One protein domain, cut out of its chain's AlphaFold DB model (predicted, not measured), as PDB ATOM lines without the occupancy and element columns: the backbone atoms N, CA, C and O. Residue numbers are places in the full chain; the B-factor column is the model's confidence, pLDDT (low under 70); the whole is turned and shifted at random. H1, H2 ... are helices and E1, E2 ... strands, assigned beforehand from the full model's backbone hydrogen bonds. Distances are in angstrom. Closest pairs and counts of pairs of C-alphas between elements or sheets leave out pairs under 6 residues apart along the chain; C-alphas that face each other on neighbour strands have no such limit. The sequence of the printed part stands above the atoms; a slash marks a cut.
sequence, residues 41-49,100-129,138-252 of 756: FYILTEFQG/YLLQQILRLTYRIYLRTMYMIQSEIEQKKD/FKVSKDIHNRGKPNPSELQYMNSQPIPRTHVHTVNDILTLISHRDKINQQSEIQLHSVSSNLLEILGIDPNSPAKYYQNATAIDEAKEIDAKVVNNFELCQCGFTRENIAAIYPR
ATOM      1  N   PHE A  41       1.552  22.487 -29.157       91.88
ATOM      2  CA  PHE A  41       2.114  21.257 -29.687       91.88
ATOM      3  C   PHE A  41       1.684  21.074 -31.132       91.88
ATOM      4  O   PHE A  41       0.679  21.649 -31.548       91.88
ATOM      5  N   TYR A  42       2.370  20.218 -31.875       89.38
ATOM      6  CA  TYR A  42       1.866  19.650 -33.124       89.38
ATOM      7  C   TYR A  42       2.206  18.161 -33.204       89.38
ATOM      8  O   TYR A  42       3.146  17.685 -32.570       89.38
ATOM      9  N   ILE A  43       1.406  17.428 -33.977       89.25
ATOM     10  CA  ILE A  43       1.638  16.013 -34.278       89.25
ATOM     11  C   ILE A  43       2.653  15.936 -35.419       89.25
ATOM     12  O   ILE A  43       2.461  16.613 -36.432       89.25
ATOM     13  N   LEU A  44       3.700  15.119 -35.266       86.12
ATOM     14  CA  LEU A  44       4.718  14.940 -36.308       86.12
ATOM     15  C   LEU A  44       4.074  14.430 -37.609       86.12
ATOM     16  O   LEU A  44       3.080  13.699 -37.580       86.12
ATOM     17  N   THR A  45       4.616  14.842 -38.757       81.75
ATOM     18  CA  THR A  45       3.985  14.665 -40.082       81.75
ATOM     19  C   THR A  45       3.603  13.215 -40.367       81.75
ATOM     20  O   THR A  45       2.510  12.949 -40.858       81.75
ATOM     21  N   GLU A  46       4.456  12.262 -40.001       81.88
ATOM     22  CA  GLU A  46       4.237  10.831 -40.205       81.88
ATOM     23  C   GLU A  46       3.067  10.250 -39.390       81.88
ATOM     24  O   GLU A  46       2.619   9.136 -39.663       81.88
ATOM     25  N   PHE A  47       2.555  11.002 -38.411       85.94
ATOM     26  CA  PHE A  47       1.388  10.661 -37.594       85.94
ATOM     27  C   PHE A  47       0.177  11.565 -37.854       85.94
ATOM     28  O   PHE A  47      -0.916  11.320 -37.325       85.94
ATOM     29  N   GLN A  48       0.336  12.617 -38.660       84.62
ATOM     30  CA  GLN A  48      -0.741  13.544 -38.972       84.62
ATOM     31  C   GLN A  48      -1.894  12.805 -39.669       84.62
ATOM     32  O   GLN A  48      -1.696  11.953 -40.531       84.62
ATOM     33  N   GLY A  49      -3.128  13.086 -39.245       87.94
ATOM     34  CA  GLY A  49      -4.322  12.397 -39.747       87.94
ATOM     35  C   GLY A  49      -4.564  10.998 -39.177       87.94
ATOM     36  O   GLY A  49      -5.660  10.469 -39.342       87.94
ATOM     37  N   TYR A 100       1.948  19.754 -46.467       65.06
ATOM     38  CA  TYR A 100       3.373  19.505 -46.691       65.06
ATOM     39  C   TYR A 100       4.178  20.804 -46.775       65.06
ATOM     40  O   TYR A 100       5.331  20.833 -46.338       65.06
ATOM     41  N   LEU A 101       3.576  21.886 -47.284       63.06
ATOM     42  CA  LEU A 101       4.192  23.218 -47.301       63.06
ATOM     43  C   LEU A 101       4.284  23.823 -45.894       63.06
ATOM     44  O   LEU A 101       5.242  24.539 -45.586       63.06
ATOM     45  N   LEU A 102       3.340  23.499 -45.005       66.81
ATOM     46  CA  LEU A 102       3.433  23.851 -43.592       66.81
ATOM     47  C   LEU A 102       4.398  22.896 -42.871       66.81
ATOM     48  O   LEU A 102       3.985  21.979 -42.161       66.81
ATOM     49  N   GLN A 103       5.702  23.128 -43.050       65.25
ATOM     50  CA  GLN A 103       6.740  22.358 -42.364       65.25
ATOM     51  C   GLN A 103       6.476  22.294 -40.851       65.25
ATOM     52  O   GLN A 103       5.946  23.223 -40.243       65.25
ATOM     53  N   GLN A 104       6.899  21.198 -40.227       69.50
ATOM     54  CA  GLN A 104       6.684  20.903 -38.808       69.50
ATOM     55  C   GLN A 104       7.011  22.078 -37.866       69.50
ATOM     56  O   GLN A 104       6.206  22.440 -37.005       69.50
ATOM     57  N   ILE A 105       8.164  22.721 -38.085       68.56
ATOM     58  CA  ILE A 105       8.606  23.895 -37.322       68.56
ATOM     59  C   ILE A 105       7.633  25.063 -37.511       68.56
ATOM     60  O   ILE A 105       7.172  25.627 -36.522       68.56
ATOM     61  N   LEU A 106       7.256  25.377 -38.757       78.62
ATOM     62  CA  LEU A 106       6.305  26.447 -39.069       78.62
ATOM     63  C   LEU A 106       4.954  26.213 -38.396       78.62
ATOM     64  O   LEU A 106       4.365  27.159 -37.879       78.62
ATOM     65  N   ARG A 107       4.478  24.963 -38.349       84.12
ATOM     66  CA  ARG A 107       3.225  24.639 -37.664       84.12
ATOM     67  C   ARG A 107       3.317  24.973 -36.181       84.12
ATOM     68  O   ARG A 107       2.454  25.700 -35.702       84.12
ATOM     69  N   LEU A 108       4.348  24.507 -35.469       85.81
ATOM     70  CA  LEU A 108       4.527  24.802 -34.038       85.81
ATOM     71  C   LEU A 108       4.649  26.303 -33.770       85.81
ATOM     72  O   LEU A 108       3.933  26.843 -32.927       85.81
ATOM     73  N   THR A 109       5.527  26.956 -34.527       87.12
ATOM     74  CA  THR A 109       5.758  28.397 -34.512       87.12
ATOM     75  C   THR A 109       4.454  29.171 -34.661       87.12
ATOM     76  O   THR A 109       4.131  30.022 -33.834       87.12
ATOM     77  N   TYR A 110       3.644  28.808 -35.653       88.06
ATOM     78  CA  TYR A 110       2.357  29.433 -35.911       88.06
ATOM     79  C   TYR A 110       1.396  29.306 -34.722       88.06
ATOM     80  O   TYR A 110       0.792  30.300 -34.309       88.06
ATOM     81  N   ARG A 111       1.289  28.111 -34.114       90.31
ATOM     82  CA  ARG A 111       0.429  27.899 -32.931       90.31
ATOM     83  C   ARG A 111       0.872  28.765 -31.754       90.31
ATOM     84  O   ARG A 111       0.035  29.365 -31.079       90.31
ATOM     85  N   ILE A 112       2.182  28.830 -31.509       91.12
ATOM     86  CA  ILE A 112       2.761  29.584 -30.392       91.12
ATOM     87  C   ILE A 112       2.579  31.078 -30.608       91.12
ATOM     88  O   ILE A 112       2.109  31.756 -29.698       91.12
ATOM     89  N   TYR A 113       2.891  31.580 -31.803       92.12
ATOM     90  CA  TYR A 113       2.746  32.990 -32.139       92.12
ATOM     91  C   TYR A 113       1.293  33.441 -31.974       92.12
ATOM     92  O   TYR A 113       1.019  34.375 -31.224       92.12
ATOM     93  N   LEU A 114       0.336  32.722 -32.571       90.69
ATOM     94  CA  LEU A 114      -1.087  33.038 -32.432       90.69
ATOM     95  C   LEU A 114      -1.559  33.026 -30.980       90.69
ATOM     96  O   LEU A 114      -2.247  33.956 -30.554       90.69
ATOM     97  N   ARG A 115      -1.209  31.981 -30.221       90.12
ATOM     98  CA  ARG A 115      -1.615  31.863 -28.817       90.12
ATOM     99  C   ARG A 115      -1.026  33.005 -27.987       90.12
ATOM    100  O   ARG A 115      -1.753  33.629 -27.222       90.12
ATOM    101  N   THR A 116       0.246  33.337 -28.204       90.50
ATOM    102  CA  THR A 116       0.937  34.449 -27.533       90.50
ATOM    103  C   THR A 116       0.266  35.786 -27.861       90.50
ATOM    104  O   THR A 116      -0.135  36.512 -26.954       90.50
ATOM    105  N   MET A 117       0.038  36.083 -29.144       89.31
ATOM    106  CA  MET A 117      -0.591  37.333 -29.594       89.31
ATOM    107  C   MET A 117      -2.041  37.491 -29.139       89.31
ATOM    108  O   MET A 117      -2.497  38.619 -28.911       89.31
ATOM    109  N   TYR A 118      -2.768  36.381 -29.014       88.75
ATOM    110  CA  TYR A 118      -4.118  36.353 -28.461       88.75
ATOM    111  C   TYR A 118      -4.115  36.671 -26.960       88.75
ATOM    112  O   TYR A 118      -4.899  37.505 -26.511       88.75
ATOM    113  N   MET A 119      -3.198  36.074 -26.193       87.56
ATOM    114  CA  MET A 119      -3.063  36.347 -24.758       87.56
ATOM    115  C   MET A 119      -2.644  37.798 -24.494       87.56
ATOM    116  O   MET A 119      -3.254  38.455 -23.655       87.56
ATOM    117  N   ILE A 120      -1.697  38.338 -25.274       86.62
ATOM    118  CA  ILE A 120      -1.309  39.760 -25.214       86.62
ATOM    119  C   ILE A 120      -2.522  40.663 -25.452       86.62
ATOM    120  O   ILE A 120      -2.734  41.618 -24.710       86.62
ATOM    121  N   GLN A 121      -3.325  40.364 -26.479       86.06
ATOM    122  CA  GLN A 121      -4.524  41.145 -26.786       86.06
ATOM    123  C   GLN A 121      -5.498  41.158 -25.609       86.06
ATOM    124  O   GLN A 121      -5.935  42.227 -25.193       86.06
ATOM    125  N   SER A 122      -5.790  39.976 -25.063       84.44
ATOM    126  CA  SER A 122      -6.713  39.817 -23.942       84.44
ATOM    127  C   SER A 122      -6.247  40.599 -22.713       84.44
ATOM    128  O   SER A 122      -7.064  41.222 -22.045       84.44
ATOM    129  N   GLU A 123      -4.943  40.606 -22.419       79.88
ATOM    130  CA  GLU A 123      -4.395  41.390 -21.306       79.88
ATOM    131  C   GLU A 123      -4.458  42.904 -21.544       79.88
ATOM    132  O   GLU A 123      -4.606  43.671 -20.593       79.88
ATOM    133  N   ILE A 124      -4.289  43.357 -22.792       78.62
ATOM    134  CA  ILE A 124      -4.413  44.778 -23.153       78.62
ATOM    135  C   ILE A 124      -5.866  45.234 -23.009       78.62
ATOM    136  O   ILE A 124      -6.104  46.343 -22.539       78.62
ATOM    137  N   GLU A 125      -6.820  44.395 -23.412       81.50
ATOM    138  CA  GLU A 125      -8.254  44.668 -23.296       81.50
ATOM    139  C   GLU A 125      -8.686  44.736 -21.827       81.50
ATOM    140  O   GLU A 125      -9.249  45.745 -21.421       81.50
ATOM    141  N   GLN A 126      -8.301  43.759 -20.999       75.75
ATOM    142  CA  GLN A 126      -8.625  43.747 -19.562       75.75
ATOM    143  C   GLN A 126      -8.073  44.966 -18.803       75.75
ATOM    144  O   GLN A 126      -8.738  45.511 -17.929       75.75
ATOM    145  N   LYS A 127      -6.877  45.456 -19.162       69.44
ATOM    146  CA  LYS A 127      -6.276  46.654 -18.540       69.44
ATOM    147  C   LYS A 127      -6.973  47.967 -18.899       69.44
ATOM    148  O   LYS A 127      -6.685  48.974 -18.260       69.44
ATOM    149  N   LYS A 128      -7.819  47.996 -19.932       62.25
ATOM    150  CA  LYS A 128      -8.631  49.181 -20.248       62.25
ATOM    151  C   LYS A 128      -9.867  49.287 -19.352       62.25
ATOM    152  O   LYS A 128     -10.394  50.388 -19.232       62.25
ATOM    153  N   ASP A 129     -10.263  48.187 -18.711       59.12
ATOM    154  CA  ASP A 129     -11.477  48.095 -17.896       59.12
ATOM    155  C   ASP A 129     -11.203  48.188 -16.377       59.12
ATOM    156  O   ASP A 129     -12.121  48.469 -15.610       59.12
ATOM    157  N   PHE A 138       3.487  39.269 -13.138       55.09
ATOM    158  CA  PHE A 138       4.812  39.217 -13.768       55.09
ATOM    159  C   PHE A 138       4.755  39.761 -15.213       55.09
ATOM    160  O   PHE A 138       3.829  39.440 -15.949       55.09
ATOM    161  N   LYS A 139       5.688  40.628 -15.617       66.25
ATOM    162  CA  LYS A 139       5.749  41.233 -16.961       66.25
ATOM    163  C   LYS A 139       7.189  41.179 -17.440       66.25
ATOM    164  O   LYS A 139       8.070  41.718 -16.783       66.25
ATOM    165  N   VAL A 140       7.419  40.558 -18.591       74.25
ATOM    166  CA  VAL A 140       8.742  40.557 -19.229       74.25
ATOM    167  C   VAL A 140       9.095  41.968 -19.710       74.25
ATOM    168  O   VAL A 140       8.225  42.780 -20.029       74.25
ATOM    169  N   SER A 141      10.389  42.281 -19.756       77.62
ATOM    170  CA  SER A 141      10.865  43.516 -20.376       77.62
ATOM    171  C   SER A 141      10.302  43.672 -21.794       77.62
ATOM    172  O   SER A 141      10.418  42.765 -22.620       77.62
ATOM    173  N   LYS A 142       9.754  44.858 -22.085       82.12
ATOM    174  CA  LYS A 142       9.325  45.247 -23.438       82.12
ATOM    175  C   LYS A 142      10.482  45.620 -24.357       82.12
ATOM    176  O   LYS A 142      10.280  45.727 -25.561       82.12
ATOM    177  N   ASP A 143      11.674  45.813 -23.806       82.62
ATOM    178  CA  ASP A 143      12.895  45.853 -24.597       82.62
ATOM    179  C   ASP A 143      13.265  44.422 -25.011       82.62
ATOM    180  O   ASP A 143      13.552  43.571 -24.158       82.62
ATOM    181  N   ILE A 144      13.250  44.181 -26.323       80.56
ATOM    182  CA  ILE A 144      13.560  42.894 -26.952       80.56
ATOM    183  C   ILE A 144      15.002  42.438 -26.674       80.56
ATOM    184  O   ILE A 144      15.294  41.240 -26.680       80.56
ATOM    185  N   HIS A 145      15.911  43.361 -26.352       76.12
ATOM    186  CA  HIS A 145      17.314  43.063 -26.062       76.12
ATOM    187  C   HIS A 145      17.548  42.552 -24.636       76.12
ATOM    188  O   HIS A 145      18.542  41.866 -24.394       76.12
ATOM    189  N   ASN A 146      16.614  42.793 -23.709       70.88
ATOM    190  CA  ASN A 146      16.707  42.283 -22.335       70.88
ATOM    191  C   ASN A 146      16.409  40.777 -22.225       70.88
ATOM    192  O   ASN A 146      16.724  40.171 -21.198       70.88
ATOM    193  N   ARG A 147      15.832  40.166 -23.276       66.06
ATOM    194  CA  ARG A 147      15.708  38.706 -23.496       66.06
ATOM    195  C   ARG A 147      15.303  37.879 -22.267       66.06
ATOM    196  O   ARG A 147      15.802  36.777 -22.059       66.06
ATOM    197  N   GLY A 148      14.400  38.409 -21.445       63.69
ATOM    198  CA  GLY A 148      13.815  37.667 -20.329       63.69
ATOM    199  C   GLY A 148      14.712  37.476 -19.103       63.69
ATOM    200  O   GLY A 148      14.374  36.644 -18.265       63.69
ATOM    201  N   LYS A 149      15.819  38.221 -18.946       74.12
ATOM    202  CA  LYS A 149      16.555  38.219 -17.669       74.12
ATOM    203  C   LYS A 149      15.665  38.823 -16.570       74.12
ATOM    204  O   LYS A 149      15.343  40.007 -16.677       74.12
ATOM    205  N   PRO A 150      15.319  38.069 -15.511       77.12
ATOM    206  CA  PRO A 150      14.529  38.603 -14.418       77.12
ATOM    207  C   PRO A 150      15.388  39.538 -13.563       77.12
ATOM    208  O   PRO A 150      16.580  39.288 -13.330       77.12
ATOM    209  N   ASN A 151      14.785  40.608 -13.062       78.44
ATOM    210  CA  ASN A 151      15.368  41.392 -11.981       78.44
ATOM    211  C   ASN A 151      15.177  40.674 -10.618       78.44
ATOM    212  O   ASN A 151      14.397  39.722 -10.516       78.44
ATOM    213  N   PRO A 152      15.898  41.075  -9.554       82.44
ATOM    214  CA  PRO A 152      15.803  40.406  -8.252       82.44
ATOM    215  C   PRO A 152      14.388  40.385  -7.656       82.44
ATOM    216  O   PRO A 152      13.982  39.364  -7.104       82.44
ATOM    217  N   SER A 153      13.628  41.472  -7.802       80.81
ATOM    218  CA  SER A 153      12.257  41.580  -7.288       80.81
ATOM    219  C   SER A 153      11.296  40.645  -8.025       80.81
ATOM    220  O   SER A 153      10.447  40.010  -7.403       80.81
ATOM    221  N   GLU A 154      11.460  40.498  -9.341       78.94
ATOM    222  CA  GLU A 154      10.709  39.548 -10.169       78.94
ATOM    223  C   GLU A 154      10.986  38.103  -9.754       78.94
ATOM    224  O   GLU A 154      10.055  37.324  -9.571       78.94
ATOM    225  N   LEU A 155      12.257  37.749  -9.547       83.75
ATOM    226  CA  LEU A 155      12.636  36.410  -9.096       83.75
ATOM    227  C   LEU A 155      12.097  36.116  -7.687       83.75
ATOM    228  O   LEU A 155      11.621  35.013  -7.415       83.75
ATOM    229  N   GLN A 156      12.130  37.110  -6.796       85.38
ATOM    230  CA  GLN A 156      11.534  37.007  -5.467       85.38
ATOM    231  C   GLN A 156      10.018  36.796  -5.552       85.38
ATOM    232  O   GLN A 156       9.492  35.937  -4.850       85.38
ATOM    233  N   TYR A 157       9.327  37.521  -6.435       83.19
ATOM    234  CA  TYR A 157       7.895  37.348  -6.669       83.19
ATOM    235  C   TYR A 157       7.564  35.955  -7.228       83.19
ATOM    236  O   TYR A 157       6.650  35.294  -6.739       83.19
ATOM    237  N   MET A 158       8.341  35.461  -8.198       80.25
ATOM    238  CA  MET A 158       8.175  34.102  -8.729       80.25
ATOM    239  C   MET A 158       8.322  33.037  -7.639       80.25
ATOM    240  O   MET A 158       7.673  32.001  -7.718       80.25
ATOM    241  N   ASN A 159       9.168  33.278  -6.634       88.75
ATOM    242  CA  ASN A 159       9.425  32.337  -5.547       88.75
ATOM    243  C   ASN A 159       8.543  32.546  -4.303       88.75
ATOM    244  O   ASN A 159       8.539  31.680  -3.430       88.75
ATOM    245  N   SER A 160       7.801  33.653  -4.200       84.62
ATOM    246  CA  SER A 160       6.986  33.967  -3.015       84.62
ATOM    247  C   SER A 160       5.667  33.194  -2.957       84.62
ATOM    248  O   SER A 160       5.057  33.100  -1.894       84.62
ATOM    249  N   GLN A 161       5.231  32.624  -4.084       81.75
ATOM    250  CA  GLN A 161       3.975  31.884  -4.174       81.75
ATOM    251  C   GLN A 161       4.069  30.517  -3.464       81.75
ATOM    252  O   GLN A 161       5.086  29.822  -3.621       81.75
ATOM    253  N   PRO A 162       3.021  30.097  -2.725       84.38
ATOM    254  CA  PRO A 162       3.020  28.857  -1.950       84.38
ATOM    255  C   PRO A 162       3.117  27.625  -2.853       84.38
ATOM    256  O   PRO A 162       2.451  27.556  -3.879       84.38
ATOM    257  N   ILE A 163       3.933  26.649  -2.457       87.12
ATOM    258  CA  ILE A 163       4.180  25.405  -3.199       87.12
ATOM    259  C   ILE A 163       3.400  24.241  -2.551       87.12
ATOM    260  O   ILE A 163       3.419  24.146  -1.322       87.12
ATOM    261  N   PRO A 164       2.756  23.336  -3.322       87.06
ATOM    262  CA  PRO A 164       2.660  23.304  -4.788       87.06
ATOM    263  C   PRO A 164       1.807  24.439  -5.352       87.06
ATOM    264  O   PRO A 164       0.740  24.743  -4.820       87.06
ATOM    265  N   ARG A 165       2.257  25.041  -6.458       86.81
ATOM    266  CA  ARG A 165       1.471  26.066  -7.156       86.81
ATOM    267  C   ARG A 165       0.669  25.402  -8.254       86.81
ATOM    268  O   ARG A 165       1.202  24.626  -9.048       86.81
ATOM    269  N   THR A 166      -0.607  25.755  -8.328       85.19
ATOM    270  CA  THR A 166      -1.397  25.514  -9.530       85.19
ATOM    271  C   THR A 166      -1.056  26.591 -10.547       85.19
ATOM    272  O   THR A 166      -1.366  27.763 -10.335       85.19
ATOM    273  N   HIS A 167      -0.424  26.198 -11.645       80.88
ATOM    274  CA  HIS A 167      -0.014  27.099 -12.711       80.88
ATOM    275  C   HIS A 167      -0.949  26.986 -13.910       80.88
ATOM    276  O   HIS A 167      -1.281  25.893 -14.370       80.88
ATOM    277  N   VAL A 168      -1.372  28.128 -14.435       83.81
ATOM    278  CA  VAL A 168      -2.052  28.230 -15.725       83.81
ATOM    279  C   VAL A 168      -1.137  29.040 -16.614       83.81
ATOM    280  O   VAL A 168      -0.707  30.115 -16.214       83.81
ATOM    281  N   HIS A 169      -0.869  28.548 -17.822       87.00
ATOM    282  CA  HIS A 169      -0.003  29.272 -18.740       87.00
ATOM    283  C   HIS A 169      -0.474  30.700 -18.992       87.00
ATOM    284  O   HIS A 169      -1.625  30.941 -19.359       87.00
ATOM    285  N   THR A 170       0.473  31.616 -18.860       85.12
ATOM    286  CA  THR A 170       0.376  33.049 -19.117       85.12
ATOM    287  C   THR A 170       1.263  33.417 -20.306       85.12
ATOM    288  O   THR A 170       2.087  32.619 -20.754       85.12
ATOM    289  N   VAL A 171       1.125  34.635 -20.833       85.25
ATOM    290  CA  VAL A 171       2.010  35.105 -21.912       85.25
ATOM    291  C   VAL A 171       3.480  35.127 -21.463       85.25
ATOM    292  O   VAL A 171       4.390  34.853 -22.246       85.25
ATOM    293  N   ASN A 172       3.722  35.390 -20.178       85.38
ATOM    294  CA  ASN A 172       5.065  35.494 -19.623       85.38
ATOM    295  C   ASN A 172       5.842  34.194 -19.683       85.38
ATOM    296  O   ASN A 172       7.059  34.222 -19.854       85.38
ATOM    297  N   ASP A 173       5.148  33.067 -19.563       87.38
ATOM    298  CA  ASP A 173       5.776  31.757 -19.625       87.38
ATOM    299  C   ASP A 173       6.517  31.572 -20.949       87.38
ATOM    300  O   ASP A 173       7.627  31.061 -20.955       87.38
ATOM    301  N   ILE A 174       5.963  32.072 -22.058       88.25
ATOM    302  CA  ILE A 174       6.633  32.028 -23.361       88.25
ATOM    303  C   ILE A 174       7.649  33.153 -23.507       88.25
ATOM    304  O   ILE A 174       8.766  32.907 -23.950       88.25
ATOM    305  N   LEU A 175       7.299  34.385 -23.137       87.44
ATOM    306  CA  LEU A 175       8.168  35.543 -23.374       87.44
ATOM    307  C   LEU A 175       9.484  35.487 -22.573       87.44
ATOM    308  O   LEU A 175      10.497  36.032 -23.023       87.44
ATOM    309  N   THR A 176       9.494  34.794 -21.429       84.81
ATOM    310  CA  THR A 176      10.694  34.573 -20.597       84.81
ATOM    311  C   THR A 176      11.641  33.508 -21.133       84.81
ATOM    312  O   THR A 176      12.801  33.488 -20.721       84.81
ATOM    313  N   LEU A 177      11.193  32.643 -22.050       88.12
ATOM    314  CA  LEU A 177      12.033  31.567 -22.568       88.12
ATOM    315  C   LEU A 177      13.290  32.108 -23.248       88.12
ATOM    316  O   LEU A 177      13.288  33.157 -23.898       88.12
ATOM    317  N   ILE A 178      14.378  31.357 -23.128       85.50
ATOM    318  CA  ILE A 178      15.661  31.732 -23.715       85.50
ATOM    319  C   ILE A 178      15.589  31.515 -25.232       85.50
ATOM    320  O   ILE A 178      15.282  30.411 -25.674       85.50
ATOM    321  N   SER A 179      15.882  32.549 -26.029       86.25
ATOM    322  CA  SER A 179      15.875  32.473 -27.502       86.25
ATOM    323  C   SER A 179      17.245  32.157 -28.111       86.25
ATOM    324  O   SER A 179      17.331  31.583 -29.190       86.25
ATOM    325  N   HIS A 180      18.335  32.561 -27.447       83.81
ATOM    326  CA  HIS A 180      19.706  32.515 -27.984       83.81
ATOM    327  C   HIS A 180      19.891  33.177 -29.361       83.81
ATOM    328  O   HIS A 180      20.888  32.907 -30.036       83.81
ATOM    329  N   ARG A 181      18.985  34.081 -29.758       85.38
ATOM    330  CA  ARG A 181      19.021  34.750 -31.065       85.38
ATOM    331  C   ARG A 181      20.334  35.508 -31.313       85.38
ATOM    332  O   ARG A 181      20.859  35.462 -32.413       85.38
ATOM    333  N   ASP A 182      20.933  36.126 -30.294       82.00
ATOM    334  CA  ASP A 182      22.261  36.769 -30.390       82.00
ATOM    335  C   ASP A 182      23.413  35.837 -30.728       82.00
ATOM    336  O   ASP A 182      24.471  36.288 -31.158       82.00
ATOM    337  N   LYS A 183      23.253  34.549 -30.445       78.06
ATOM    338  CA  LYS A 183      24.339  33.580 -30.533       78.06
ATOM    339  C   LYS A 183      24.236  32.731 -31.793       78.06
ATOM    340  O   LYS A 183      24.975  31.746 -31.922       78.06
ATOM    341  N   ILE A 184      23.285  33.014 -32.682       76.81
ATOM    342  CA  ILE A 184      23.138  32.285 -33.940       76.81
ATOM    343  C   ILE A 184      24.085  32.856 -34.997       76.81
ATOM    344  O   ILE A 184      24.431  34.032 -34.979       76.81
ATOM    345  N   ASN A 185      24.579  31.985 -35.875       75.19
ATOM    346  CA  ASN A 185      25.445  32.410 -36.970       75.19
ATOM    347  C   ASN A 185      24.609  33.052 -38.091       75.19
ATOM    348  O   ASN A 185      23.383  32.939 -38.112       75.19
ATOM    349  N   GLN A 186      25.282  33.687 -39.051       74.31
ATOM    350  CA  GLN A 186      24.624  34.381 -40.160       74.31
ATOM    351  C   GLN A 186      23.690  33.467 -40.973       74.31
ATOM    352  O   GLN A 186      22.595  33.881 -41.340       74.31
ATOM    353  N   GLN A 187      24.078  32.210 -41.206       72.62
ATOM    354  CA  GLN A 187      23.250  31.250 -41.943       72.62
ATOM    355  C   GLN A 187      21.950  30.920 -41.194       72.62
ATOM    356  O   GLN A 187      20.876  30.893 -41.792       72.62
ATOM    357  N   SER A 188      22.029  30.702 -39.881       75.31
ATOM    358  CA  SER A 188      20.863  30.464 -39.029       75.31
ATOM    359  C   SER A 188      19.973  31.704 -38.898       75.31
ATOM    360  O   SER A 188      18.760  31.553 -38.840       75.31
ATOM    361  N   GLU A 189      20.535  32.917 -38.901       82.25
ATOM    362  CA  GLU A 189      19.749  34.164 -38.906       82.25
ATOM    363  C   GLU A 189      18.970  34.349 -40.215       82.25
ATOM    364  O   GLU A 189      17.818  34.781 -40.175       82.25
ATOM    365  N   ILE A 190      19.541  33.961 -41.362       78.56
ATOM    366  CA  ILE A 190      18.829  33.954 -42.653       78.56
ATOM    367  C   ILE A 190      17.659  32.962 -42.619       78.56
ATOM    368  O   ILE A 190      16.551  33.297 -43.038       78.56
ATOM    369  N   GLN A 191      17.882  31.756 -42.087       78.44
ATOM    370  CA  GLN A 191      16.826  30.747 -41.945       78.44
ATOM    371  C   GLN A 191      15.712  31.223 -41.009       78.44
ATOM    372  O   GLN A 191      14.541  31.145 -41.371       78.44
ATOM    373  N   LEU A 192      16.075  31.765 -39.843       83.50
ATOM    374  CA  LEU A 192      15.128  32.321 -38.880       83.50
ATOM    375  C   LEU A 192      14.309  33.452 -39.510       83.50
ATOM    376  O   LEU A 192      13.088  33.433 -39.430       83.50
ATOM    377  N   HIS A 193      14.964  34.392 -40.199       88.25
ATOM    378  CA  HIS A 193      14.275  35.458 -40.924       88.25
ATOM    379  C   HIS A 193      13.274  34.897 -41.938       88.25
ATOM    380  O   HIS A 193      12.134  35.335 -41.959       88.25
ATOM    381  N   SER A 194      13.671  33.919 -42.758       84.75
ATOM    382  CA  SER A 194      12.777  33.320 -43.755       84.75
ATOM    383  C   SER A 194      11.550  32.658 -43.119       84.75
ATOM    384  O   SER A 194      10.437  32.874 -43.592       84.75
ATOM    385  N   VAL A 195      11.736  31.895 -42.037       83.62
ATOM    386  CA  VAL A 195      10.638  31.242 -41.306       83.62
ATOM    387  C   VAL A 195       9.676  32.285 -40.731       83.62
ATOM    388  O   VAL A 195       8.468  32.180 -40.943       83.62
ATOM    389  N   SER A 196      10.204  33.324 -40.081       90.44
ATOM    390  CA  SER A 196       9.395  34.382 -39.474       90.44
ATOM    391  C   SER A 196       8.692  35.262 -40.513       90.44
ATOM    392  O   SER A 196       7.545  35.650 -40.308       90.44
ATOM    393  N   SER A 197       9.325  35.553 -41.654       89.81
ATOM    394  CA  SER A 197       8.678  36.276 -42.756       89.81
ATOM    395  C   SER A 197       7.508  35.480 -43.329       89.81
ATOM    396  O   SER A 197       6.417  36.031 -43.452       89.81
ATOM    397  N   ASN A 198       7.699  34.181 -43.586       86.06
ATOM    398  CA  ASN A 198       6.630  33.305 -44.070       86.06
ATOM    399  C   ASN A 198       5.476  33.227 -43.061       86.06
ATOM    400  O   ASN A 198       4.309  33.269 -43.443       86.06
ATOM    401  N   LEU A 199       5.786  33.146 -41.761       88.31
ATOM    402  CA  LEU A 199       4.783  33.173 -40.696       88.31
ATOM    403  C   LEU A 199       3.904  34.432 -40.774       88.31
ATOM    404  O   LEU A 199       2.676  34.327 -40.723       88.31
ATOM    405  N   LEU A 200       4.521  35.610 -40.884       92.12
ATOM    406  CA  LEU A 200       3.805  36.886 -40.928       92.12
ATOM    407  C   LEU A 200       3.002  37.056 -42.218       92.12
ATOM    408  O   LEU A 200       1.847  37.475 -42.156       92.12
ATOM    409  N   GLU A 201       3.563  36.657 -43.359       89.94
ATOM    410  CA  GLU A 201       2.878  36.674 -44.654       89.94
ATOM    411  C   GLU A 201       1.599  35.826 -44.618       89.94
ATOM    412  O   GLU A 201       0.518  36.299 -44.974       89.94
ATOM    413  N   ILE A 202       1.689  34.604 -44.084       85.50
ATOM    414  CA  ILE A 202       0.544  33.700 -43.903       85.50
ATOM    415  C   ILE A 202      -0.539  34.328 -43.011       85.50
ATOM    416  O   ILE A 202      -1.739  34.112 -43.221       85.50
ATOM    417  N   LEU A 203      -0.124  35.089 -42.000       88.12
ATOM    418  CA  LEU A 203      -1.017  35.798 -41.087       88.12
ATOM    419  C   LEU A 203      -1.557  37.115 -41.663       88.12
ATOM    420  O   LEU A 203      -2.461  37.698 -41.062       88.12
ATOM    421  N   GLY A 204      -1.051  37.570 -42.814       91.00
ATOM    422  CA  GLY A 204      -1.390  38.864 -43.402       91.00
ATOM    423  C   GLY A 204      -0.896  40.047 -42.564       91.00
ATOM    424  O   GLY A 204      -1.563  41.078 -42.517       91.00
ATOM    425  N   ILE A 205       0.224  39.881 -41.860       93.19
ATOM    426  CA  ILE A 205       0.852  40.920 -41.040       93.19
ATOM    427  C   ILE A 205       2.028  41.498 -41.825       93.19
ATOM    428  O   ILE A 205       2.899  40.751 -42.264       93.19
ATOM    429  N   ASP A 206       2.068  42.823 -41.982       95.69
ATOM    430  CA  ASP A 206       3.219  43.507 -42.577       95.69
ATOM    431  C   ASP A 206       4.460  43.309 -41.681       95.69
ATOM    432  O   ASP A 206       4.429  43.737 -40.520       95.69
ATOM    433  N   PRO A 207       5.552  42.698 -42.186       96.50
ATOM    434  CA  PRO A 207       6.792  42.509 -41.436       96.50
ATOM    435  C   PRO A 207       7.348  43.790 -40.805       96.50
ATOM    436  O   PRO A 207       7.938  43.724 -39.728       96.50
ATOM    437  N   ASN A 208       7.132  44.946 -41.440       96.75
ATOM    438  CA  ASN A 208       7.632  46.243 -40.981       96.75
ATOM    439  C   ASN A 208       6.667  46.975 -40.040       96.75
ATOM    440  O   ASN A 208       7.015  48.030 -39.506       96.75
ATOM    441  N   SER A 209       5.460  46.443 -39.829       96.56
ATOM    442  CA  SER A 209       4.530  47.022 -38.861       96.56
ATOM    443  C   SER A 209       5.110  46.959 -37.441       96.56
ATOM    444  O   SER A 209       5.964  46.115 -37.164       96.56
ATOM    445  N   PRO A 210       4.690  47.841 -36.518       95.75
ATOM    446  CA  PRO A 210       5.158  47.782 -35.137       95.75
ATOM    447  C   PRO A 210       4.835  46.435 -34.475       95.75
ATOM    448  O   PRO A 210       3.726  45.916 -34.622       95.75
ATOM    449  N   ALA A 211       5.785  45.898 -33.708       93.00
ATOM    450  CA  ALA A 211       5.572  44.734 -32.853       93.00
ATOM    451  C   ALA A 211       4.421  44.974 -31.866       93.00
ATOM    452  O   ALA A 211       4.170  46.100 -31.422       93.00
ATOM    453  N   LYS A 212       3.721  43.900 -31.488       89.75
ATOM    454  CA  LYS A 212       2.549  44.003 -30.616       89.75
ATOM    455  C   LYS A 212       2.927  44.150 -29.144       89.75
ATOM    456  O   LYS A 212       2.232  44.840 -28.396       89.75
ATOM    457  N   TYR A 213       3.994  43.480 -28.715       88.75
ATOM    458  CA  TYR A 213       4.463  43.467 -27.333       88.75
ATOM    459  C   TYR A 213       5.740  44.282 -27.135       88.75
ATOM    460  O   TYR A 213       5.806  45.110 -26.217       88.75
ATOM    461  N   TYR A 214       6.751  44.037 -27.972       88.75
ATOM    462  CA  TYR A 214       8.063  44.666 -27.838       88.75
ATOM    463  C   TYR A 214       8.042  46.120 -28.324       88.75
ATOM    464  O   TYR A 214       7.558  46.431 -29.408       88.75
ATOM    465  N   GLN A 215       8.565  47.036 -27.511       89.06
ATOM    466  CA  GLN A 215       8.634  48.454 -27.866       89.06
ATOM    467  C   GLN A 215       9.788  48.711 -28.832       89.06
ATOM    468  O   GLN A 215      10.849  48.108 -28.701       89.06
ATOM    469  N   ASN A 216       9.587  49.648 -29.765       90.50
ATOM    470  CA  ASN A 216      10.584  50.038 -30.771       90.50
ATOM    471  C   ASN A 216      11.100  48.862 -31.627       90.50
ATOM    472  O   ASN A 216      12.218  48.912 -32.130       90.50
ATOM    473  N   ALA A 217      10.293  47.812 -31.783       93.19
ATOM    474  CA  ALA A 217      10.591  46.640 -32.595       93.19
ATOM    475  C   ALA A 217       9.548  46.491 -33.709       93.19
ATOM    476  O   ALA A 217       8.420  46.978 -33.589       93.19
ATOM    477  N   THR A 218       9.921  45.808 -34.788       96.25
ATOM    478  CA  THR A 218       9.004  45.460 -35.883       96.25
ATOM    479  C   THR A 218       8.320  44.114 -35.630       96.25
ATOM    480  O   THR A 218       8.788  43.302 -34.826       96.25
ATOM    481  N   ALA A 219       7.227  43.831 -36.337       95.88
ATOM    482  CA  ALA A 219       6.546  42.542 -36.284       95.88
ATOM    483  C   ALA A 219       7.496  41.392 -36.652       95.88
ATOM    484  O   ALA A 219       7.432  40.327 -36.036       95.88
ATOM    485  N   ILE A 220       8.424  41.608 -37.596       95.88
ATOM    486  CA  ILE A 220       9.441  40.606 -37.934       95.88
ATOM    487  C   ILE A 220      10.450  40.385 -36.806       95.88
ATOM    488  O   ILE A 220      10.840  39.244 -36.569       95.88
ATOM    489  N   ASP A 221      10.837  41.419 -36.058       94.12
ATOM    490  CA  ASP A 221      11.705  41.247 -34.888       94.12
ATOM    491  C   ASP A 221      11.028  40.421 -33.791       94.12
ATOM    492  O   ASP A 221      11.652  39.524 -33.220       94.12
ATOM    493  N   GLU A 222       9.748  40.690 -33.532       93.00
ATOM    494  CA  GLU A 222       8.932  39.949 -32.568       93.00
ATOM    495  C   GLU A 222       8.726  38.490 -32.993       93.00
ATOM    496  O   GLU A 222       8.922  37.583 -32.183       93.00
ATOM    497  N   ALA A 223       8.402  38.251 -34.266       94.00
ATOM    498  CA  ALA A 223       8.278  36.905 -34.817       94.00
ATOM    499  C   ALA A 223       9.598  36.129 -34.710       94.00
ATOM    500  O   ALA A 223       9.600  35.013 -34.200       94.00
ATOM    501  N   LYS A 224      10.736  36.734 -35.076       93.44
ATOM    502  CA  LYS A 224      12.059  36.092 -34.964       93.44
ATOM    503  C   LYS A 224      12.422  35.759 -33.524       93.44
ATOM    504  O   LYS A 224      13.012  34.711 -33.267       93.44
ATOM    505  N   GLU A 225      12.089  36.633 -32.578       91.75
ATOM    506  CA  GLU A 225      12.328  36.374 -31.159       91.75
ATOM    507  C   GLU A 225      11.456  35.222 -30.644       91.75
ATOM    508  O   GLU A 225      11.971  34.342 -29.954       91.75
ATOM    509  N   ILE A 226      10.173  35.167 -31.014       91.06
ATOM    510  CA  ILE A 226       9.281  34.054 -30.657       91.06
ATOM    511  C   ILE A 226       9.756  32.749 -31.307       91.06
ATOM    512  O   ILE A 226       9.907  31.752 -30.606       91.06
ATOM    513  N   ASP A 227      10.071  32.751 -32.601       90.56
ATOM    514  CA  ASP A 227      10.524  31.576 -33.353       90.56
ATOM    515  C   ASP A 227      11.818  30.998 -32.786       90.56
ATOM    516  O   ASP A 227      11.943  29.785 -32.606       90.56
ATOM    517  N   ALA A 228      12.765  31.863 -32.425       89.38
ATOM    518  CA  ALA A 228      13.992  31.445 -31.767       89.38
ATOM    519  C   ALA A 228      13.714  30.791 -30.399       89.38
ATOM    520  O   ALA A 228      14.343  29.785 -30.066       89.38
ATOM    521  N   LYS A 229      12.731  31.289 -29.627       89.75
ATOM    522  CA  LYS A 229      12.276  30.610 -28.398       89.75
ATOM    523  C   LYS A 229      11.649  29.255 -28.710       89.75
ATOM    524  O   LYS A 229      11.921  28.304 -27.985       89.75
ATOM    525  N   VAL A 230      10.864  29.127 -29.778       87.81
ATOM    526  CA  VAL A 230      10.294  27.828 -30.175       87.81
ATOM    527  C   VAL A 230      11.402  26.824 -30.459       87.81
ATOM    528  O   VAL A 230      11.437  25.764 -29.840       87.81
ATOM    529  N   VAL A 231      12.339  27.176 -31.341       83.19
ATOM    530  CA  VAL A 231      13.433  26.288 -31.762       83.19
ATOM    531  C   VAL A 231      14.320  25.886 -30.585       83.19
ATOM    532  O   VAL A 231      14.770  24.748 -30.530       83.19
ATOM    533  N   ASN A 232      14.554  26.789 -29.631       84.62
ATOM    534  CA  ASN A 232      15.447  26.515 -28.509       84.62
ATOM    535  C   ASN A 232      14.798  25.699 -27.371       84.62
ATOM    536  O   ASN A 232      15.529  25.087 -26.592       84.62
ATOM    537  N   ASN A 233      13.462  25.694 -27.246       90.19
ATOM    538  CA  ASN A 233      12.771  25.177 -26.051       90.19
ATOM    539  C   ASN A 233      11.745  24.060 -26.327       90.19
ATOM    540  O   ASN A 233      11.061  23.642 -25.393       90.19
ATOM    541  N   PHE A 234      11.582  23.599 -27.573       89.62
ATOM    542  CA  PHE A 234      10.644  22.510 -27.872       89.62
ATOM    543  C   PHE A 234      11.172  21.147 -27.418       89.62
ATOM    544  O   PHE A 234      12.369  20.877 -27.448       89.62
ATOM    545  N   GLU A 235      10.239  20.267 -27.071       90.38
ATOM    546  CA  GLU A 235      10.485  18.886 -26.676       90.38
ATOM    547  C   GLU A 235       9.888  17.928 -27.704       90.38
ATOM    548  O   GLU A 235       8.754  18.122 -28.155       90.38
ATOM    549  N   LEU A 236      10.624  16.867 -28.039       88.81
ATOM    550  CA  LEU A 236      10.081  15.714 -28.758       88.81
ATOM    551  C   LEU A 236       9.476  14.748 -27.740       88.81
ATOM    552  O   LEU A 236      10.144  14.268 -26.827       88.81
ATOM    553  N   CYS A 237       8.183  14.495 -27.883       89.06
ATOM    554  CA  CYS A 237       7.365  13.845 -26.872       89.06
ATOM    555  C   CYS A 237       6.936  12.457 -27.343       89.06
ATOM    556  O   CYS A 237       6.555  12.270 -28.501       89.06
ATOM    557  N   GLN A 238       6.943  11.500 -26.416       88.81
ATOM    558  CA  GLN A 238       6.463  10.135 -26.629       88.81
ATOM    559  C   GLN A 238       5.130   9.937 -25.891       88.81
ATOM    560  O   GLN A 238       5.089   9.434 -24.768       88.81
ATOM    561  N   CYS A 239       4.024  10.341 -26.516       85.56
ATOM    562  CA  CYS A 239       2.704  10.351 -25.879       85.56
ATOM    563  C   CYS A 239       1.876   9.142 -26.325       85.56
ATOM    564  O   CYS A 239       1.365   9.113 -27.445       85.56
ATOM    565  N   GLY A 240       1.741   8.134 -25.455       76.19
ATOM    566  CA  GLY A 240       0.929   6.939 -25.733       76.19
ATOM    567  C   GLY A 240       1.433   6.075 -26.900       76.19
ATOM    568  O   GLY A 240       0.649   5.329 -27.485       76.19
ATOM    569  N   PHE A 241       2.716   6.185 -27.258       75.88
ATOM    570  CA  PHE A 241       3.331   5.494 -28.397       75.88
ATOM    571  C   PHE A 241       4.750   5.002 -28.058       75.88
ATOM    572  O   PHE A 241       5.287   5.351 -27.011       75.88
ATOM    573  N   THR A 242       5.370   4.173 -28.906       72.19
ATOM    574  CA  THR A 242       6.719   3.598 -28.670       72.19
ATOM    575  C   THR A 242       7.877   4.475 -29.152       72.19
ATOM    576  O   THR A 242       9.030   4.195 -28.833       72.19
ATOM    577  N   ARG A 243       7.576   5.527 -29.915       81.62
ATOM    578  CA  ARG A 243       8.525   6.521 -30.431       81.62
ATOM    579  C   ARG A 243       7.922   7.920 -30.325       81.62
ATOM    580  O   ARG A 243       6.716   8.046 -30.110       81.62
ATOM    581  N   GLU A 244       8.764   8.932 -30.483       86.69
ATOM    582  CA  GLU A 244       8.360  10.339 -30.547       86.69
ATOM    583  C   GLU A 244       7.266  10.529 -31.607       86.69
ATOM    584  O   GLU A 244       7.353   9.975 -32.704       86.69
ATOM    585  N   ASN A 245       6.207  11.253 -31.258       87.75
ATOM    586  CA  ASN A 245       5.034  11.446 -32.117       87.75
ATOM    587  C   ASN A 245       4.479  12.874 -32.096       87.75
ATOM    588  O   ASN A 245       3.638  13.234 -32.924       87.75
ATOM    589  N   ILE A 246       4.946  13.696 -31.160       90.25
ATOM    590  CA  ILE A 246       4.507  15.074 -30.956       90.25
ATOM    591  C   ILE A 246       5.744  15.919 -30.684       90.25
ATOM    592  O   ILE A 246       6.665  15.450 -30.020       90.25
ATOM    593  N   ALA A 247       5.742  17.171 -31.130       90.44
ATOM    594  CA  ALA A 247       6.629  18.171 -30.553       90.44
ATOM    595  C   ALA A 247       5.819  19.256 -29.844       90.44
ATOM    596  O   ALA A 247       4.773  19.685 -30.347       90.44
ATOM    597  N   ALA A 248       6.281  19.680 -28.671       92.88
ATOM    598  CA  ALA A 248       5.535  20.574 -27.795       92.88
ATOM    599  C   ALA A 248       6.442  21.527 -27.011       92.88
ATOM    600  O   ALA A 248       7.626  21.269 -26.834       92.88
ATOM    601  N   ILE A 249       5.867  22.628 -26.533       93.75
ATOM    602  CA  ILE A 249       6.525  23.571 -25.623       93.75
ATOM    603  C   ILE A 249       5.916  23.432 -24.231       93.75
ATOM    604  O   ILE A 249       4.695  23.521 -24.073       93.75
ATOM    605  N   TYR A 250       6.786  23.276 -23.236       94.62
ATOM    606  CA  TYR A 250       6.454  23.181 -21.815       94.62
ATOM    607  C   TYR A 250       7.250  24.249 -21.062       94.62
ATOM    608  O   TYR A 250       8.365  23.981 -20.612       94.62
ATOM    609  N   PRO A 251       6.743  25.490 -20.988       92.62
ATOM    610  CA  PRO A 251       7.526  26.604 -20.479       92.62
ATOM    611  C   PRO A 251       8.100  26.416 -19.074       92.62
ATOM    612  O   PRO A 251       9.192  26.911 -18.799       92.62
ATOM    613  N   ARG A 252       7.392  25.715 -18.177       91.75
ATOM    614  CA  ARG A 252       7.880  25.473 -16.810       91.75
ATOM    615  C   ARG A 252       8.978  24.416 -16.804       91.75
ATOM    616  O   ARG A 252       9.992  24.601 -16.133       91.75
TER     617      ARG A 252
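Overview. This is residues 41 to 49, 100 to 129 and 138 to 252 of the 756 residues of an uncharacterized protein of Streblomastix strix (UniProt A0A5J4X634). A long helix, H1, has its first part packed between a small three-stranded sheet, E1 E4 E3, and two steeply set helices, H4 and H5. Short H3 packs farther along H1, while H2 and E2 lie on a loop away from this body, its residues 159 to 166 sticking out. The printed part has 154 residues with five named helices and four named strands, in the order E1 H1 H2 E2 H3 H4 H5 E3 E4, and is mostly helix; the sheet is antiparallel. The whole is compact, with a radius of gyration of the C-alphas of 16.5 A, and spans 44 by 41 by 35 A.

Along the chain. E1, residues 41 to 43, begins at C-alpha 41 (2.114, 21.257, -29.687). H1 is residues 104 to 129, 38.8 A; H2 152 to 160, E2 165 to 167 and H3 171 to 175 follow. H4 is residues 186 to 203, 25.7 A; H5 is 219 to 233, 21.1 A. E3 is 234 to 237 and E4 246 to 249, ending at (6.525, 23.571, -25.623).

Arrangement. H1, the hub, touches H5 (Thr 109 and Asp 227 closest, C-alphas 5.8 A apart) at a steep tilt of 61 degrees, opposite ways. H4 touches H5 at a steep 65 degrees, closest C-alphas Ser 196 and Ala 223, 5.4 A. H1 is on the sheet, two layers, a helix on one face, at a height of 8.7 A. N 42 and O 247 are 2.9 A apart; in the hairpin E3 and E4, N 235 and O 248 are 2.8 A apart. H1 has 20 of 22 O i to N i+4 pairs within hydrogen-bond range; H2, H3, H4 and H5 have every pair. E2 pairs with no named strand.

Size, cuts and confidence. Cuts leave gaps of 12.6 A from C-alpha 49 to 100 and 19.0 A from C-alpha 129 to 138. H4 to H5 is a long link. Residues 100 to 105, 127 to 129, 138 to 139 and 147 to 148 are under pLDDT 70.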